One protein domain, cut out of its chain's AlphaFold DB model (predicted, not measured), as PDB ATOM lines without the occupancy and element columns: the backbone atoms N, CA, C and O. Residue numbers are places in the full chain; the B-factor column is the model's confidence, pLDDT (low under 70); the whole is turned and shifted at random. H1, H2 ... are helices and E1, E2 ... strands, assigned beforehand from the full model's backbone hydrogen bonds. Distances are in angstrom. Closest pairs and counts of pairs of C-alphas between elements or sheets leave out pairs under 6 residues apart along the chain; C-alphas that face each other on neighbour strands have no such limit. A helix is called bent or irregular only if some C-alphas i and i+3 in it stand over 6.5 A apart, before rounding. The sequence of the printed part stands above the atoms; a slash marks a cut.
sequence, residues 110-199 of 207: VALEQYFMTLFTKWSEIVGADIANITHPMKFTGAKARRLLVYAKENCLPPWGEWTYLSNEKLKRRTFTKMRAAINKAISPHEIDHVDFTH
ATOM      1  N   VAL A 110      15.877  87.926 -60.083       91.62
ATOM      2  CA  VAL A 110      16.666  86.818 -59.520       91.62
ATOM      3  C   VAL A 110      16.249  86.511 -58.079       91.62
ATOM      4  O   VAL A 110      16.051  85.349 -57.729       91.62
ATOM      5  N   ALA A 111      16.073  87.537 -57.240       92.06
ATOM      6  CA  ALA A 111      15.620  87.339 -55.863       92.06
ATOM      7  C   ALA A 111      14.199  86.750 -55.822       92.06
ATOM      8  O   ALA A 111      13.936  85.815 -55.069       92.06
ATOM      9  N   LEU A 112      13.293  87.242 -56.674       92.75
ATOM     10  CA  LEU A 112      11.932  86.710 -56.792       92.75
ATOM     11  C   LEU A 112      11.902  85.241 -57.209       92.75
ATOM     12  O   LEU A 112      11.106  84.480 -56.660       92.75
ATOM     13  N   GLU A 113      12.765  84.837 -58.138       94.00
ATOM     14  CA  GLU A 113      12.893  83.440 -58.546       94.00
ATOM     15  C   GLU A 113      13.381  82.567 -57.385       94.00
ATOM     16  O   GLU A 113      12.783  81.531 -57.106       94.00
ATOM     17  N   GLN A 114      14.379  83.017 -56.620       95.06
ATOM     18  CA  GLN A 114      14.855  82.304 -55.426       95.06
ATOM     19  C   GLN A 114      13.764  82.157 -54.353       95.06
ATOM     20  O   GLN A 114      13.586  81.075 -53.782       95.06
ATOM     21  N   TYR A 115      12.998  83.221 -54.093       95.75
ATOM     22  CA  TYR A 115      11.860  83.165 -53.174       95.75
ATOM     23  C   TYR A 115      10.785  82.205 -53.679       95.75
ATOM     24  O   TYR A 115      10.261  81.404 -52.904       95.75
ATOM     25  N   PHE A 116      10.478  82.236 -54.976       96.25
ATOM     26  CA  PHE A 116       9.487  81.343 -55.561       96.25
ATOM     27  C   PHE A 116       9.938  79.882 -55.490       96.25
ATOM     28  O   PHE A 116       9.173  79.034 -55.039       96.25
ATOM     29  N   MET A 117      11.195  79.593 -55.828       96.25
ATOM     30  CA  MET A 117      11.772  78.252 -55.722       96.25
ATOM     31  C   MET A 117      11.758  77.731 -54.283       96.25
ATOM     32  O   MET A 117      11.507  76.546 -54.058       96.25
ATOM     33  N   THR A 118      11.951  78.608 -53.297       96.94
ATOM     34  CA  THR A 118      11.812  78.253 -51.878       96.94
ATOM     35  C   THR A 118      10.382  77.820 -51.558       96.94
ATOM     36  O   THR A 118      10.186  76.765 -50.954       96.94
ATOM     37  N   LEU A 119       9.376  78.582 -52.004       97.00
ATOM     38  CA  LEU A 119       7.970  78.216 -51.817       97.00
ATOM     39  C   LEU A 119       7.614  76.922 -52.542       97.00
ATOM     40  O   LEU A 119       6.944  76.078 -51.961       97.00
ATOM     41  N   PHE A 120       8.064  76.761 -53.784       95.81
ATOM     42  CA  PHE A 120       7.756  75.604 -54.616       95.81
ATOM     43  C   PHE A 120       8.323  74.308 -54.026       95.81
ATOM     44  O   PHE A 120       7.603  73.327 -53.872       95.81
ATOM     45  N   THR A 121       9.598  74.318 -53.632       96.19
ATOM     46  CA  THR A 121      10.286  73.119 -53.123       96.19
ATOM     47  C   THR A 121       9.880  72.752 -51.698       96.19
ATOM     48  O   THR A 121       9.800  71.570 -51.370       96.19
ATOM     49  N   LYS A 122       9.596  73.746 -50.847       97.19
ATOM     50  CA  LYS A 122       9.293  73.538 -49.422       97.19
ATOM     51  C   LYS A 122       7.820  73.731 -49.076       97.19
ATOM     52  O   LYS A 122       7.487  73.863 -47.902       97.19
ATOM     53  N   TRP A 123       6.919  73.735 -50.060       97.12
ATOM     54  CA  TRP A 123       5.511  74.084 -49.841       97.12
ATOM     55  C   TRP A 123       4.866  73.292 -48.698       97.12
ATOM     56  O   TRP A 123       4.332  73.885 -47.765       97.12
ATOM     57  N   SER A 124       4.993  71.961 -48.722       96.75
ATOM     58  CA  SER A 124       4.427  71.070 -47.697       96.75
ATOM     59  C   SER A 124       4.979  71.324 -46.293       96.75
ATOM     60  O   SER A 124       4.229  71.283 -45.321       96.75
ATOM     61  N   GLU A 125       6.263  71.672 -46.179       96.88
ATOM     62  CA  GLU A 125       6.882  72.057 -44.905       96.88
ATOM     63  C   GLU A 125       6.342  73.406 -44.401       96.88
ATOM     64  O   GLU A 125       6.106  73.581 -43.207       96.88
ATOM     65  N   ILE A 126       6.110  74.354 -45.314       96.56
ATOM     66  CA  ILE A 126       5.684  75.722 -44.992       96.56
ATOM     67  C   ILE A 126       4.217  75.768 -44.561       96.56
ATOM     68  O   ILE A 126       3.895  76.367 -43.533       96.56
ATOM     69  N   VAL A 127       3.311  75.188 -45.354       95.19
ATOM     70  CA  VAL A 127       1.859  75.289 -45.113       95.19
ATOM     71  C   VAL A 127       1.276  74.079 -44.386       95.19
ATOM     72  O   VAL A 127       0.144  74.145 -43.912       95.19
ATOM     73  N   GLY A 128       2.047  73.000 -44.249       95.19
ATOM     74  CA  GLY A 128       1.596  71.726 -43.701       95.19
ATOM     75  C   GLY A 128       0.941  70.828 -44.754       95.19
ATOM     76  O   GLY A 128       0.369  71.297 -45.740       95.19
ATOM     77  N   ALA A 129       1.004  69.516 -44.510       92.94
ATOM     78  CA  ALA A 129       0.566  68.489 -45.456       92.94
ATOM     79  C   ALA A 129      -0.895  68.661 -45.907       92.94
ATOM     80  O   ALA A 129      -1.181  68.564 -47.098       92.94
ATOM     81  N   ASP A 130      -1.806  68.983 -44.985       91.62
ATOM     82  CA  ASP A 130      -3.236  69.124 -45.289       91.62
ATOM     83  C   ASP A 130      -3.502  70.192 -46.357       91.62
ATOM     84  O   ASP A 130      -4.269  69.967 -47.292       91.62
ATOM     85  N   ILE A 131      -2.833  71.343 -46.245       93.88
ATOM     86  CA  ILE A 131      -2.991  72.453 -47.189       93.88
ATOM     87  C   ILE A 131      -2.207  72.166 -48.473       93.88
ATOM     88  O   ILE A 131      -2.718  72.408 -49.566       93.88
ATOM     89  N   ALA A 132      -0.995  71.619 -48.373       95.12
ATOM     90  CA  ALA A 132      -0.155  71.320 -49.531       95.12
ATOM     91  C   ALA A 132      -0.706  70.209 -50.435       95.12
ATOM     92  O   ALA A 132      -0.414  70.193 -51.626       95.12
ATOM     93  N   ASN A 133      -1.541  69.313 -49.905       93.88
ATOM     94  CA  ASN A 133      -2.220  68.286 -50.700       93.88
ATOM     95  C   ASN A 133      -3.302  68.853 -51.631       93.88
ATOM     96  O   ASN A 133      -3.692  68.203 -52.603       93.88
ATOM     97  N   ILE A 134      -3.822  70.041 -51.322       94.19
ATOM     98  CA  ILE A 134      -4.906  70.684 -52.073       94.19
ATOM     99  C   ILE A 134      -4.489  72.028 -52.670       94.19
ATOM    100  O   ILE A 134      -5.307  72.665 -53.331       94.19
ATOM    101  N   THR A 135      -3.241  72.460 -52.466       95.69
ATOM    102  CA  THR A 135      -2.732  73.727 -52.991       95.69
ATOM    103  C   THR A 135      -1.289  73.642 -53.457       95.69
ATOM    104  O   THR A 135      -0.488  72.931 -52.857       95.69
ATOM    105  N   HIS A 136      -0.931  74.440 -54.465       94.81
ATOM    106  CA  HIS A 136       0.457  74.601 -54.911       94.81
ATOM    107  C   HIS A 136       0.743  76.057 -55.309       94.81
ATOM    108  O   HIS A 136      -0.104  76.690 -55.946       94.81
ATOM    109  N   PRO A 137       1.914  76.617 -54.960       96.56
ATOM    110  CA  PRO A 137       2.266  77.979 -55.335       96.56
ATOM    111  C   PRO A 137       2.527  78.043 -56.845       96.56
ATOM    112  O   PRO A 137       3.195  77.174 -57.395       96.56
ATOM    113  N   MET A 138       2.008  79.075 -57.514       95.44
ATOM    114  CA  MET A 138       2.124  79.214 -58.972       95.44
ATOM    115  C   MET A 138       3.085  80.319 -59.385       95.44
ATOM    116  O   MET A 138       3.952  80.094 -60.219       95.44
ATOM    117  N   LYS A 139       2.909  81.531 -58.845       95.12
ATOM    118  CA  LYS A 139       3.772  82.688 -59.133       95.12
ATOM    119  C   LYS A 139       3.475  83.861 -58.212       95.12
ATOM    120  O   LYS A 139       2.366  83.986 -57.686       95.12
ATOM    121  N   PHE A 140       4.430  84.779 -58.102       95.06
ATOM    122  CA  PHE A 140       4.149  86.121 -57.603       95.06
ATOM    123  C   PHE A 140       3.467  86.977 -58.679       95.06
ATOM    124  O   PHE A 140       3.740  86.845 -59.872       95.06
ATOM    125  N   THR A 141       2.569  87.864 -58.260       92.44
ATOM    126  CA  THR A 141       1.819  88.777 -59.129       92.44
ATOM    127  C   THR A 141       1.750  90.192 -58.541       92.44
ATOM    128  O   THR A 141       2.122  90.451 -57.389       92.44
ATOM    129  N   GLY A 142       1.267  91.131 -59.361       88.44
ATOM    130  CA  GLY A 142       1.181  92.554 -59.034       88.44
ATOM    131  C   GLY A 142       2.504  93.300 -59.223       88.44
ATOM    132  O   GLY A 142       3.577  92.708 -59.237       88.44
ATOM    133  N   ALA A 143       2.430  94.631 -59.324       84.25
ATOM    134  CA  ALA A 143       3.584  95.485 -59.640       84.25
ATOM    135  C   ALA A 143       4.745  95.397 -58.630       84.25
ATOM    136  O   ALA A 143       5.879  95.704 -58.972       84.25
ATOM    137  N   LYS A 144       4.461  94.985 -57.386       85.44
ATOM    138  CA  LYS A 144       5.457  94.808 -56.313       85.44
ATOM    139  C   LYS A 144       5.775  93.339 -56.011       85.44
ATOM    140  O   LYS A 144       6.454  93.071 -55.027       85.44
ATOM    141  N   ALA A 145       5.206  92.397 -56.773       91.12
ATOM    142  CA  ALA A 145       5.322  90.957 -56.529       91.12
ATOM    143  C   ALA A 145       4.944  90.516 -55.092       91.12
ATOM    144  O   ALA A 145       5.467  89.535 -54.569       91.12
ATOM    145  N   ARG A 146       4.022  91.244 -54.439       90.81
ATOM    146  CA  ARG A 146       3.536  90.974 -53.064       90.81
ATOM    147  C   ARG A 146       2.201  90.236 -53.019       90.81
ATOM    148  O   ARG A 146       1.541  90.194 -51.982       90.81
ATOM    149  N   ARG A 147       1.767  89.685 -54.147       93.69
ATOM    150  CA  ARG A 147       0.607  88.798 -54.219       93.69
ATOM    151  C   ARG A 147       1.091  87.434 -54.666       93.69
ATOM    152  O   ARG A 147       1.794  87.351 -55.666       93.69
ATOM    153  N   LEU A 148       0.754  86.387 -53.928       96.19
ATOM    154  CA  LEU A 148       1.054  85.016 -54.328       96.19
ATOM    155  C   LEU A 148      -0.197  84.406 -54.946       96.19
ATOM    156  O   LEU A 148      -1.223  84.322 -54.275       96.19
ATOM    157  N   LEU A 149      -0.100  83.972 -56.199       96.44
ATOM    158  CA  LEU A 149      -1.128  83.148 -56.816       96.44
ATOM    159  C   LEU A 149      -0.868  81.686 -56.455       96.44
ATOM    160  O   LEU A 149       0.235  81.172 -56.667       96.44
ATOM    161  N   VAL A 150      -1.886  81.034 -55.913       96.31
ATOM    162  CA  VAL A 150      -1.856  79.644 -55.466       96.31
ATOM    163  C   VAL A 150      -2.940  78.877 -56.209       96.31
ATOM    164  O   VAL A 150      -4.105  79.268 -56.221       96.31
ATOM    165  N   TYR A 151      -2.564  77.764 -56.820       95.19
ATOM    166  CA  TYR A 151      -3.534  76.812 -57.332       95.19
ATOM    167  C   TYR A 151      -4.236  76.157 -56.146       95.19
ATOM    168  O   TYR A 151      -3.562  75.705 -55.221       95.19
ATOM    169  N   ALA A 152      -5.560  76.068 -56.188       94.81
ATOM    170  CA  ALA A 152      -6.379  75.337 -55.239       94.81
ATOM    171  C   ALA A 152      -7.178  74.264 -55.982       94.81
ATOM    172  O   ALA A 152      -7.862  74.543 -56.969       94.81
ATOM    173  N   LYS A 153      -7.107  73.026 -55.497       92.38
ATOM    174  CA  LYS A 153      -7.844  71.902 -56.072       92.38
ATOM    175  C   LYS A 153      -9.353  72.167 -56.012       92.38
ATOM    176  O   LYS A 153      -9.881  72.539 -54.965       92.38
ATOM    177  N   GLU A 154     -10.033  71.951 -57.136       87.12
ATOM    178  CA  GLU A 154     -11.491  72.051 -57.221       87.12
ATOM    179  C   GLU A 154     -12.184  71.118 -56.221       87.12
ATOM    180  O   GLU A 154     -11.681  70.038 -55.900       87.12
ATOM    181  N   ASN A 155     -13.362  71.533 -55.745       87.06
ATOM    182  CA  ASN A 155     -14.203  70.786 -54.801       87.06
ATOM    183  C   ASN A 155     -13.542  70.465 -53.444       87.06
ATOM    184  O   ASN A 155     -14.060  69.655 -52.676       87.06
ATOM    185  N   CYS A 156     -12.412  71.097 -53.120       88.69
ATOM    186  CA  CYS A 156     -11.830  71.080 -51.783       88.69
ATOM    187  C   CYS A 156     -12.145  72.390 -51.060       88.69
ATOM    188  O   CYS A 156     -12.110  73.459 -51.666       88.69
ATOM    189  N   LEU A 157     -12.404  72.306 -49.755       89.38
ATOM    190  CA  LEU A 157     -12.589  73.474 -48.898       89.38
ATOM    191  C   LEU A 157     -11.323  73.730 -48.075       89.38
ATOM    192  O   LEU A 157     -10.744  72.780 -47.538       89.38
ATOM    193  N   PRO A 158     -10.892  74.991 -47.936       92.75
ATOM    194  CA  PRO A 158      -9.775  75.312 -47.075       92.75
ATOM    195  C   PRO A 158     -10.150  75.249 -45.587       92.75
ATOM    196  O   PRO A 158     -11.300  75.471 -45.201       92.75
ATOM    197  N   PRO A 159      -9.158  75.090 -44.694       90.88
ATOM    198  CA  PRO A 159      -9.392  75.025 -43.251       90.88
ATOM    199  C   PRO A 159      -9.822  76.365 -42.623       90.88
ATOM    200  O   PRO A 159     -10.077  76.434 -41.417       90.88
ATOM    201  N   TRP A 160      -9.877  77.451 -43.398       91.69
ATOM    202  CA  TRP A 160     -10.271  78.784 -42.933       91.69
ATOM    203  C   TRP A 160     -11.681  79.213 -43.338       91.69
ATOM    204  O   TRP A 160     -12.084  80.324 -42.987       91.69
ATOM    205  N   GLY A 161     -12.444  78.363 -44.024       90.50
ATOM    206  CA  GLY A 161     -13.731  78.720 -44.611       90.50
ATOM    207  C   GLY A 161     -13.685  78.405 -46.090       90.50
ATOM    208  O   GLY A 161     -13.709  77.234 -46.447       90.50
ATOM    209  N   GLU A 162     -13.562  79.434 -46.922       89.44
ATOM    210  CA  GLU A 162     -13.591  79.305 -48.377       89.44
ATOM    211  C   GLU A 162     -12.426  80.032 -49.037       89.44
ATOM    212  O   GLU A 162     -11.687  80.787 -48.399       89.44
ATOM    213  N   TRP A 163     -12.206  79.763 -50.322       88.75
ATOM    214  CA  TRP A 163     -11.052  80.313 -51.036       88.75
ATOM    215  C   TRP A 163     -11.136  81.837 -51.190       88.75
ATOM    216  O   TRP A 163     -10.107  82.508 -51.175       88.75
ATOM    217  N   THR A 164     -12.348  82.392 -51.273       85.44
ATOM    218  CA  THR A 164     -12.600  83.831 -51.463       85.44
ATOM    219  C   THR A 164     -13.011  84.564 -50.185       85.44
ATOM    220  O   THR A 164     -12.996  85.794 -50.163       85.44
ATOM    221  N   TYR A 165     -13.361  83.849 -49.107       84.50
ATOM    222  CA  TYR A 165     -13.789  84.460 -47.849       84.50
ATOM    223  C   TYR A 165     -13.380  83.654 -46.610       84.50
ATOM    224  O   TYR A 165     -13.339  82.425 -46.592       84.50
ATOM    225  N   LEU A 166     -13.103  84.377 -45.525       85.88
ATOM    226  CA  LEU A 166     -12.783  83.782 -44.231       85.88
ATOM    227  C   LEU A 166     -14.072  83.451 -43.466       85.88
ATOM    228  O   LEU A 166     -14.998  84.256 -43.425       85.88
ATOM    229  N   SER A 167     -14.105  82.292 -42.807       87.56
ATOM    230  CA  SER A 167     -15.195  81.876 -41.911       87.56
ATOM    231  C   SER A 167     -15.438  82.903 -40.799       87.56
ATOM    232  O   SER A 167     -14.513  83.577 -40.376       87.56
ATOM    233  N   ASN A 168     -16.639  82.991 -40.226       84.50
ATOM    234  CA  ASN A 168     -16.857  83.813 -39.025       84.50
ATOM    235  C   ASN A 168     -16.229  83.206 -37.754       84.50
ATOM    236  O   ASN A 168     -16.029  83.900 -36.755       84.50
ATOM    237  N   GLU A 169     -15.856  81.926 -37.785       85.75
ATOM    238  CA  GLU A 169     -15.231  81.242 -36.657       85.75
ATOM    239  C   GLU A 169     -13.755  81.635 -36.511       85.75
ATOM    240  O   GLU A 169     -12.900  81.294 -37.334       85.75
ATOM    241  N   LYS A 170     -13.420  82.311 -35.406       81.38
ATOM    242  CA  LYS A 170     -12.067  82.827 -35.124       81.38
ATOM    243  C   LYS A 170     -10.963  81.770 -35.263       81.38
ATOM    244  O   LYS A 170      -9.888  82.087 -35.769       81.38
ATOM    245  N   LEU A 171     -11.209  80.539 -34.808       83.81
ATOM    246  CA  LEU A 171     -10.236  79.444 -34.897       83.81
ATOM    247  C   LEU A 171      -9.939  79.067 -36.353       83.81
ATOM    248  O   LEU A 171      -8.766  78.976 -36.711       83.81
ATOM    249  N   LYS A 172     -10.973  78.959 -37.198       87.00
ATOM    250  CA  LYS A 172     -10.826  78.705 -38.636       87.00
ATOM    251  C   LYS A 172     -10.086  79.851 -39.320       87.00
ATOM    252  O   LYS A 172      -9.062  79.611 -39.940       87.00
ATOM    253  N   ARG A 173     -10.470  81.119 -39.122       85.31
ATOM    254  CA  ARG A 173      -9.760  82.261 -39.758       85.31
ATOM    255  C   ARG A 173      -8.272  82.329 -39.426       85.31
ATOM    256  O   ARG A 173      -7.459  82.800 -40.224       85.31
ATOM    257  N   ARG A 174      -7.903  81.906 -38.216       85.38
ATOM    258  CA  ARG A 174      -6.507  81.906 -37.770       85.38
ATOM    259  C   ARG A 174      -5.645  80.910 -38.542       85.38
ATOM    260  O   ARG A 174      -4.441  81.136 -38.601       85.38
ATOM    261  N   THR A 175      -6.213  79.869 -39.155       90.44
ATOM    262  CA  THR A 175      -5.435  78.936 -39.990       90.44
ATOM    263  C   THR A 175      -4.878  79.642 -41.229       90.44
ATOM    264  O   THR A 175      -3.684  79.533 -41.485       90.44
ATOM    265  N   PHE A 176      -5.667  80.497 -41.895       90.75
ATOM    266  CA  PHE A 176      -5.177  81.343 -42.995       90.75
ATOM    267  C   PHE A 176      -4.075  82.303 -42.541       90.75
ATOM    268  O   PHE A 176      -3.050  82.463 -43.203       90.75
ATOM    269  N   THR A 177      -4.257  82.930 -41.374       87.44
ATOM    270  CA  THR A 177      -3.246  83.846 -40.819       87.44
ATOM    271  C   THR A 177      -1.931  83.114 -40.548       87.44
ATOM    272  O   THR A 177      -0.869  83.630 -40.895       87.44
ATOM    273  N   LYS A 178      -1.996  81.915 -39.956       89.62
ATOM    274  CA  LYS A 178      -0.836  81.051 -39.706       89.62
ATOM    275  C   LYS A 178      -0.136  80.670 -41.004       89.62
ATOM    276  O   LYS A 178       1.074  80.833 -41.089       89.62
ATOM    277  N   MET A 179      -0.897  80.239 -42.008       93.56
ATOM    278  CA  MET A 179      -0.369  79.893 -43.327       93.56
ATOM    279  C   MET A 179       0.364  81.083 -43.961       93.56
ATOM    280  O   MET A 179       1.528  80.962 -44.322       93.56
ATOM    281  N   ARG A 180      -0.266  82.265 -44.025       92.44
ATOM    282  CA  ARG A 180       0.371  83.469 -44.586       92.44
ATOM    283  C   ARG A 180       1.617  83.887 -43.802       92.44
ATOM    284  O   ARG A 180       2.607  84.293 -44.399       92.44
ATOM    285  N   ALA A 181       1.587  83.772 -42.474       89.56
ATOM    286  CA  ALA A 181       2.751  84.053 -41.637       89.56
ATOM    287  C   ALA A 181       3.904  83.069 -41.898       89.56
ATOM    288  O   ALA A 181       5.055  83.496 -41.945       89.56
ATOM    289  N   ALA A 182       3.611  81.781 -42.098       93.81
ATOM    290  CA  ALA A 182       4.614  80.777 -42.445       93.81
ATOM    291  C   ALA A 182       5.228  81.042 -43.828       93.81
ATOM    292  O   ALA A 182       6.448  80.980 -43.968       93.81
ATOM    293  N   ILE A 183       4.404  81.429 -44.809       95.38
ATOM    294  CA  ILE A 183       4.868  81.856 -46.135       95.38
ATOM    295  C   ILE A 183       5.831  83.038 -45.993       95.38
ATOM    296  O   ILE A 183       6.984  82.905 -46.386       95.38
ATOM    297  N   ASN A 184       5.419  84.147 -45.362       92.75
ATOM    298  CA  ASN A 184       6.284  85.328 -45.185       92.75
ATOM    299  C   ASN A 184       7.578  84.999 -44.430       92.75
ATOM    300  O   ASN A 184       8.638  85.504 -44.778       92.75
ATOM    301  N   LYS A 185       7.523  84.106 -43.433       92.44
ATOM    302  CA  LYS A 185       8.725  83.644 -42.731       92.44
ATOM    303  C   LYS A 185       9.704  82.935 -43.674       92.44
ATOM    304  O   LYS A 185      10.906  83.124 -43.530       92.44
ATOM    305  N   ALA A 186       9.205  82.132 -44.612       95.69
ATOM    306  CA  ALA A 186      10.030  81.358 -45.537       95.69
ATOM    307  C   ALA A 186      10.696  82.208 -46.631       95.69
ATOM    308  O   ALA A 186      11.776  81.850 -47.090       95.69
ATOM    309  N   ILE A 187      10.073  83.318 -47.041       93.81
ATOM    310  CA  ILE A 187      10.584  84.195 -48.113       93.81
ATOM    311  C   ILE A 187      11.200  85.502 -47.609       93.81
ATOM    312  O   ILE A 187      11.582  86.343 -48.420       93.81
ATOM    313  N   SER A 188      11.334  85.666 -46.291       90.25
ATOM    314  CA  SER A 188      12.001  86.819 -45.684       90.25
ATOM    315  C   SER A 188      13.400  87.041 -46.299       90.25
ATOM    316  O   SER A 188      14.140  86.070 -46.481       90.25
ATOM    317  N   PRO A 189      13.797  88.284 -46.637       88.94
ATOM    318  CA  PRO A 189      13.133  89.543 -46.297       88.94
ATOM    319  C   PRO A 189      11.950  89.914 -47.198       88.94
ATOM    320  O   PRO A 189      11.302  90.912 -46.929       88.94
ATOM    321  N   HIS A 190      11.628  89.176 -48.261       90.94
ATOM    322  CA  HIS A 190      10.412  89.456 -49.032       90.94
ATOM    323  C   HIS A 190       9.156  89.045 -48.257       90.94
ATOM    324  O   HIS A 190       9.186  88.147 -47.421       90.94
ATOM    325  N   GLU A 191       8.026  89.686 -48.547       89.75
ATOM    326  CA  GLU A 191       6.740  89.325 -47.951       89.75
ATOM    327  C   GLU A 191       5.594  89.513 -48.939       89.75
ATOM    328  O   GLU A 191       5.624  90.386 -49.814       89.75
ATOM    329  N   ILE A 192       4.539  88.730 -48.731       91.06
ATOM    330  CA  ILE A 192       3.275  88.872 -49.434       91.06
ATOM    331  C   ILE A 192       2.207  89.523 -48.551       91.06
ATOM    332  O   ILE A 192       2.049  89.229 -47.360       91.06
ATOM    333  N   ASP A 193       1.424  90.384 -49.187       86.38
ATOM    334  CA  ASP A 193       0.270  91.053 -48.599       86.38
ATOM    335  C   ASP A 193      -0.988  90.190 -48.791       86.38
ATOM    336  O   ASP A 193      -1.800  90.055 -47.871       86.38
ATOM    337  N   HIS A 194      -1.101  89.535 -49.954       89.06
ATOM    338  CA  HIS A 194      -2.263  88.740 -50.358       89.06
ATOM    339  C   HIS A 194      -1.869  87.360 -50.894       89.06
ATOM    340  O   HIS A 194      -0.822  87.195 -51.526       89.06
ATOM    341  N   VAL A 195      -2.752  86.390 -50.662       93.81
ATOM    342  CA  VAL A 195      -2.740  85.074 -51.308       93.81
ATOM    343  C   VAL A 195      -4.040  84.972 -52.088       93.81
ATOM    344  O   VAL A 195      -5.107  85.012 -51.478       93.81
ATOM    345  N   ASP A 196      -3.932  84.862 -53.405       93.56
ATOM    346  CA  ASP A 196      -5.066  84.659 -54.299       93.56
ATOM    347  C   ASP A 196      -5.108  83.186 -54.708       93.56
ATOM    348  O   ASP A 196      -4.064  82.565 -54.924       93.56
ATOM    349  N   PHE A 197      -6.312  82.632 -54.827       94.25
ATOM    350  CA  PHE A 197      -6.513  81.236 -55.196       94.25
ATOM    351  C   PHE A 197      -7.163  81.127 -56.571       94.25
ATOM    352  O   PHE A 197      -8.084  81.878 -56.886       94.25
ATOM    353  N   THR A 198      -6.694  80.180 -57.379       93.19
ATOM    354  CA  THR A 198      -7.288  79.842 -58.677       93.19
ATOM    355  C   THR A 198      -7.456  78.335 -58.824       93.19
ATOM    356  O   THR A 198      -6.679  77.561 -58.269       93.19
ATOM    357  N   HIS A 199      -8.462  77.923 -59.589       91.25
ATOM    358  CA  HIS A 199      -8.684  76.526 -59.972       91.25
ATOM    359  C   HIS A 199      -8.065  76.189 -61.331       91.25
ATOM    360  O   HIS A 199      -7.961  75.023 -61.704       91.25
TER     361      HIS A 199
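This is residues 110 to 199 of the 207 residues of an uncharacterized protein of Desulfobacteraceae bacterium 4572_19 (UniProt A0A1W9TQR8). A small, strongly twisted sheet of three strands has the kinked helix H1 over its edge strand E1, and a second long helix, H3, meets H1 at a slant and only grazes the sheet. A long loop, residues 153 to 169, lies at the far end of H3 from H1. The printed part has 90 residues, with three named helices and three named strands that follow along the chain as H1 H2 E1 E2 H3 E3; the class is mixed, helices and strands, and the mixed sheet runs E1, E2, E3. It is compact, with a radius of gyration of the C-alphas of 12.5 A, and spans 38 by 24 by 22 A.

Find C-alpha 110 at (16.666, 86.818, -59.520); from there H1 runs to residue 127, 23.7 A long. It is irregular, C-alphas 121 and 124 being 8.2 A apart, with a kink of 63 degrees near residue 121. H2 is residues 129 to 132, E1 135 to 141 and E2 147 to 152. H3, residues 170 to 187, is 26.1 A long from (-12.067, 82.827, -35.124). E3, residues 194 to 198, ends at (-7.288, 79.842, -58.677).

E1 and E2 form an antiparallel hairpin; look at N 138 and O 149, 2.9 A. E2 and E3 are parallel, with N 150 and O 196 at 2.8 A. E2, H3 and E3 make a strand-helix-strand unit, two parallel neighbour strands with a helix between, its crossover right-handed. H1 is on the sheet at a height of 9.0 A. H3 touches H1 with residues 179 to 187 alone, opposite ways at a steep tilt of 41 degrees; the closest C-alphas, Tyr 115 and Ile 187, are 5.3 A apart. H1 and H2 only just touch, only at the corner, with 3 pairs of C-alphas within 8 A; the closest are Ser 124 and Ala 132, 4.9 A. H2 is not on the sheet, and is apart from H3. H1 and H3 each have 12 of 14 O i to N i+4 pairs within hydrogen-bond range; H2 is too short for one.

The farthest C-alphas, Val 110 and Glu 169, are 39.6 A apart. The printed part has no cut, the link E2 to H3 is long, and no printed residue is under 70 in pLDDT.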